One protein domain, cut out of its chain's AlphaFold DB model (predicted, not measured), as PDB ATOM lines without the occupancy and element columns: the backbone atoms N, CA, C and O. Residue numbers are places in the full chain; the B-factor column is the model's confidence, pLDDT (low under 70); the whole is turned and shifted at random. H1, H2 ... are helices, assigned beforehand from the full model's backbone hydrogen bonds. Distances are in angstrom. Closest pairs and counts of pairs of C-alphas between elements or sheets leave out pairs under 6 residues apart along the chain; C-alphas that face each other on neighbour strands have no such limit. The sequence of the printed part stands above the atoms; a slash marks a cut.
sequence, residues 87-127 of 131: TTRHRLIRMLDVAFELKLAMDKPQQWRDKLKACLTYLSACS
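Overview. This is residues 87 to 127 of the 131 residues of the protein "McrBC 5-methylcytosine restriction system component" of Serratia fonticola (UniProt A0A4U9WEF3). Two helices, H1 and then H2, are joined by a loop that folds back from the end of H1 to the start of H2; the far end of H2 sticks out with residues 120 to 127. The printed part has 41 residues with two named helices and no named strand, and its class is all helix. It is only just compact, close to loose, with a radius of gyration of the C-alphas of 10.5 A, and elongated, spanning 31 by 18 by 16 A.

Along the chain. Find C-alpha 87 at (255.234, 236.834, 248.443); from there H1, residues 87 to 99, runs 18.2 A. Pass the nine link residues to C-alpha 109 at (240.347, 240.781, 248.546), where H2, residues 109 to 125, begins; it runs 24.5 A to C-alpha 125 at (234.854, 232.607, 270.953).

Arrangement. H1 and H2 are near each other, with 6 pairs of C-alphas within 10 A but no pair within 8 A. In both helices every O i to N i+4 pair is within hydrogen-bond range.

Size, cuts and confidence. The C-alphas of Asp 107 and Ser 127 are the two farthest apart, at 32.1 A. The printed part has no cut, and the link is short. Mean pLDDT of the printed part is 73.4; look for values under 70 at residues 106, 109, 119 and 122 to 127.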
ATOM      1  N   THR A  87     255.039 238.290 248.555       72.25
ATOM      2  CA  THR A  87     255.234 236.834 248.443       72.25
ATOM      3  C   THR A  87     255.094 236.124 249.789       72.25
ATOM      4  O   THR A  87     254.394 235.113 249.870       72.25
ATOM      5  N   THR A  88     255.680 236.675 250.854       74.88
ATOM      6  CA  THR A  88     255.560 236.164 252.226       74.88
ATOM      7  C   THR A  88     254.098 236.182 252.677       74.88
ATOM      8  O   THR A  88     253.568 235.162 253.121       74.88
ATOM      9  N   ARG A  89     253.393 237.297 252.440       76.69
ATOM     10  CA  ARG A  89     251.951 237.413 252.709       76.69
ATOM     11  C   ARG A  89     251.125 236.402 251.905       76.69
ATOM     12  O   ARG A  89     250.260 235.745 252.471       76.69
ATOM     13  N   HIS A  90     251.399 236.229 250.613       77.25
ATOM     14  CA  HIS A  90     250.704 235.243 249.772       77.25
ATOM     15  C   HIS A  90     250.909 233.811 250.282       77.25
ATOM     16  O   HIS A  90     249.957 233.032 250.330       77.25
ATOM     17  N   ARG A  91     252.134 233.462 250.691       75.62
ATOM     18  CA  ARG A  91     252.466 232.125 251.198       75.62
ATOM     19  C   ARG A  91     251.768 231.850 252.529       75.62
ATOM     20  O   ARG A  91     251.155 230.794 252.664       75.62
ATOM     21  N   LEU A  92     251.768 232.821 253.445       77.62
ATOM     22  CA  LEU A  92     251.037 232.735 254.710       77.62
ATOM     23  C   LEU A  92     249.537 232.539 254.477       77.62
ATOM     24  O   LEU A  92     248.931 231.647 255.066       77.62
ATOM     25  N   ILE A  93     248.931 233.333 253.591       78.44
ATOM     26  CA  ILE A  93     247.488 233.220 253.388       78.44
ATOM     27  C   ILE A  93     247.126 231.911 252.688       78.44
ATOM     28  O   ILE A  93     246.135 231.290 253.055       78.44
ATOM     29  N   ARG A  94     247.953 231.423 251.755       78.44
ATOM     30  CA  ARG A  94     247.764 230.085 251.185       78.44
ATOM     31  C   ARG A  94     247.853 228.989 252.252       78.44
ATOM     32  O   ARG A  94     247.084 228.037 252.197       78.44
ATOM     33  N   MET A  95     248.768 229.103 253.216       79.00
ATOM     34  CA  MET A  95     248.856 228.146 254.326       79.00
ATOM     35  C   MET A  95     247.590 228.163 255.185       79.00
ATOM     36  O   MET A  95     247.060 227.098 255.484       79.00
ATOM     37  N   LEU A  96     247.076 229.348 255.528       79.50
ATOM     38  CA  LEU A  96     245.815 229.485 256.266       79.50
ATOM     39  C   LEU A  96     244.624 228.946 255.465       79.50
ATOM     40  O   LEU A  96     243.762 228.280 256.027       79.50
ATOM     41  N   ASP A  97     244.595 229.193 254.156       79.88
ATOM     42  CA  ASP A  97     243.555 228.687 253.264       79.88
ATOM     43  C   ASP A  97     243.482 227.160 253.274       79.88
ATOM     44  O   ASP A  97     242.404 226.594 253.419       79.88
ATOM     45  N   VAL A  98     244.637 226.496 253.175       79.62
ATOM     46  CA  VAL A  98     244.718 225.033 253.227       79.62
ATOM     47  C   VAL A  98     244.408 224.511 254.630       79.62
ATOM     48  O   VAL A  98     243.635 223.570 254.759       79.62
ATOM     49  N   ALA A  99     244.981 225.111 255.678       78.44
ATOM     50  CA  ALA A  99     244.833 224.627 257.052       78.44
ATOM     51  C   ALA A  99     243.393 224.727 257.579       78.44
ATOM     52  O   ALA A  99     242.967 223.875 258.353       78.44
ATOM     53  N   PHE A 100     242.653 225.755 257.157       78.25
ATOM     54  CA  PHE A 100     241.278 226.012 257.590       78.25
ATOM     55  C   PHE A 100     240.243 225.808 256.469       78.25
ATOM     56  O   PHE A 100     239.098 226.231 256.614       78.25
ATOM     57  N   GLU A 101     240.642 225.201 255.345       80.06
ATOM     58  CA  GLU A 101     239.805 224.961 254.156       80.06
ATOM     59  C   GLU A 101     238.994 226.194 253.706       80.06
ATOM     60  O   GLU A 101     237.820 226.111 253.323       80.06
ATOM     61  N   LEU A 102     239.614 227.376 253.752       76.75
ATOM     62  CA  LEU A 102     238.900 228.646 253.630       76.75
ATOM     63  C   LEU A 102     238.398 228.914 252.211       76.75
ATOM     64  O   LEU A 102     237.498 229.736 252.054       76.75
ATOM     65  N   LYS A 103     238.913 228.240 251.176       77.62
ATOM     66  CA  LYS A 103     238.619 228.482 249.751       77.62
ATOM     67  C   LYS A 103     238.795 229.962 249.384       77.62
ATOM     68  O   LYS A 103     237.837 230.628 248.967       77.62
ATOM     69  N   LEU A 104     239.983 230.507 249.628       70.81
ATOM     70  CA  LEU A 104     240.343 231.899 249.359       70.81
ATOM     71  C   LEU A 104     240.832 232.067 247.912       70.81
ATOM     72  O   LEU A 104     241.803 231.450 247.489       70.81
ATOM     73  N   ALA A 105     240.173 232.938 247.141       70.19
ATOM     74  CA  ALA A 105     240.562 233.262 245.764       70.19
ATOM     75  C   ALA A 105     241.312 234.605 245.717       70.19
ATOM     76  O   ALA A 105     240.740 235.628 246.094       70.19
ATOM     77  N   MET A 106     242.593 234.610 245.316       65.81
ATOM     78  CA  MET A 106     243.529 235.755 245.453       65.81
ATOM     79  C   MET A 106     243.071 237.048 244.760       65.81
ATOM     80  O   MET A 106     243.527 238.133 245.109       65.81
ATOM     81  N   ASP A 107     242.153 236.937 243.807       72.00
ATOM     82  CA  ASP A 107     241.551 238.020 243.032       72.00
ATOM     83  C   ASP A 107     240.377 238.721 243.743       72.00
ATOM     84  O   ASP A 107     239.841 239.701 243.226       72.00
ATOM     85  N   LYS A 108     239.962 238.259 244.934       73.81
ATOM     86  CA  LYS A 108     238.759 238.757 245.632       73.81
ATOM     87  C   LYS A 108     239.028 239.296 247.036       73.81
ATOM     88  O   LYS A 108     238.398 238.818 247.973       73.81
ATOM     89  N   PRO A 109     239.859 240.334 247.230       69.69
ATOM     90  CA  PRO A 109     240.347 240.781 248.546       69.69
ATOM     91  C   PRO A 109     239.256 241.055 249.596       69.69
ATOM     92  O   PRO A 109     239.496 240.905 250.791       69.69
ATOM     93  N   GLN A 110     238.033 241.402 249.187       73.88
ATOM     94  CA  GLN A 110     236.911 241.574 250.110       73.88
ATOM     95  C   GLN A 110     236.489 240.266 250.795       73.88
ATOM     96  O   GLN A 110     236.320 240.233 252.012       73.88
ATOM     97  N   GLN A 111     236.424 239.169 250.036       77.12
ATOM     98  CA  GLN A 111     236.091 237.837 250.545       77.12
ATOM     99  C   GLN A 111     237.075 237.376 251.638       77.12
ATOM    100  O   GLN A 111     236.717 236.596 252.519       77.12
ATOM    101  N   TRP A 112     238.309 237.883 251.591       71.44
ATOM    102  CA  TRP A 112     239.406 237.542 252.493       71.44
ATOM    103  C   TRP A 112     239.174 238.178 253.847       71.44
ATOM    104  O   TRP A 112     239.291 237.509 254.869       71.44
ATOM    105  N   ARG A 113     238.793 239.463 253.847       70.56
ATOM    106  CA  ARG A 113     238.471 240.199 255.072       70.56
ATOM    107  C   ARG A 113     237.324 239.534 255.815       70.56
ATOM    108  O   ARG A 113     237.397 239.395 257.031       70.56
ATOM    109  N   ASP A 114     236.303 239.104 255.081       80.50
ATOM    110  CA  ASP A 114     235.089 238.549 255.671       80.50
ATOM    111  C   ASP A 114     235.342 237.150 256.258       80.50
ATOM    112  O   ASP A 114     234.965 236.885 257.400       80.50
ATOM    113  N   LYS A 115     236.077 236.283 255.544       73.88
ATOM    114  CA  LYS A 115     236.450 234.946 256.046       73.88
ATOM    115  C   LYS A 115     237.466 234.995 257.190       73.88
ATOM    116  O   LYS A 115     237.285 234.291 258.178       73.88
ATOM    117  N   LEU A 116     238.491 235.849 257.108       72.19
ATOM    118  CA  LEU A 116     239.466 236.001 258.196       72.19
ATOM    119  C   LEU A 116     238.821 236.578 259.455       72.19
ATOM    120  O   LEU A 116     239.106 236.088 260.544       72.19
ATOM    121  N   LYS A 117     237.922 237.564 259.323       78.69
ATOM    122  CA  LYS A 117     237.129 238.048 260.460       78.69
ATOM    123  C   LYS A 117     236.322 236.919 261.085       78.69
ATOM    124  O   LYS A 117     236.402 236.753 262.292       78.69
ATOM    125  N   ALA A 118     235.615 236.120 260.285       77.44
ATOM    126  CA  ALA A 118     234.845 234.991 260.799       77.44
ATOM    127  C   ALA A 118     235.724 233.983 261.565       77.44
ATOM    128  O   ALA A 118     235.358 233.578 262.666       77.44
ATOM    129  N   CYS A 119     236.907 233.638 261.043       67.94
ATOM    130  CA  CYS A 119     237.855 232.753 261.728       67.94
ATOM    131  C   CYS A 119     238.412 233.352 263.022       67.94
ATOM    132  O   CYS A 119     238.438 232.669 264.039       67.94
ATOM    133  N   LEU A 120     238.833 234.620 263.014       71.69
ATOM    134  CA  LEU A 120     239.321 235.312 264.213       71.69
ATOM    135  C   LEU A 120     238.231 235.414 265.283       71.69
ATOM    136  O   LEU A 120     238.504 235.185 266.458       71.69
ATOM    137  N   THR A 121     236.992 235.697 264.881       78.81
ATOM    138  CA  THR A 121     235.842 235.705 265.789       78.81
ATOM    139  C   THR A 121     235.586 234.312 266.363       78.81
ATOM    140  O   THR A 121     235.433 234.191 267.575       78.81
ATOM    141  N   TYR A 122     235.624 233.258 265.542       69.75
ATOM    142  CA  TYR A 122     235.467 231.874 266.002       69.75
ATOM    143  C   TYR A 122     236.572 231.464 266.985       69.75
ATOM    144  O   TYR A 122     236.283 230.948 268.056       69.75
ATOM    145  N   LEU A 123     237.833 231.780 266.680       66.81
ATOM    146  CA  LEU A 123     238.968 231.508 267.564       66.81
ATOM    147  C   LEU A 123     238.887 232.300 268.877       66.81
ATOM    148  O   LEU A 123     239.203 231.751 269.925       66.81
ATOM    149  N   SER A 124     238.408 233.550 268.846       69.69
ATOM    150  CA  SER A 124     238.176 234.336 270.067       69.69
ATOM    151  C   SER A 124     237.015 233.808 270.916       69.69
ATOM    152  O   SER A 124     237.055 233.917 272.137       69.69
ATOM    153  N   ALA A 125     235.999 233.215 270.280       69.19
ATOM    154  CA  ALA A 125     234.854 232.607 270.953       69.19
ATOM    155  C   ALA A 125     235.173 231.205 271.501       69.19
ATOM    156  O   ALA A 125     234.528 230.757 272.443       69.19
ATOM    157  N   CYS A 126     236.170 230.527 270.928       50.34
ATOM    158  CA  CYS A 126     236.657 229.222 271.369       50.34
ATOM    159  C   CYS A 126     237.790 229.290 272.406       50.34
ATOM    160  O   CYS A 126     238.333 228.237 272.746       50.34
ATOM    161  N   SER A 127     238.151 230.469 272.933       47.66
ATOM    162  CA  SER A 127     239.000 230.525 274.129       47.66
ATOM    163  C   SER A 127     238.303 229.771 275.264       47.66
ATOM    164  O   SER A 127     237.168 230.123 275.600       47.66
TER     165      SER A 127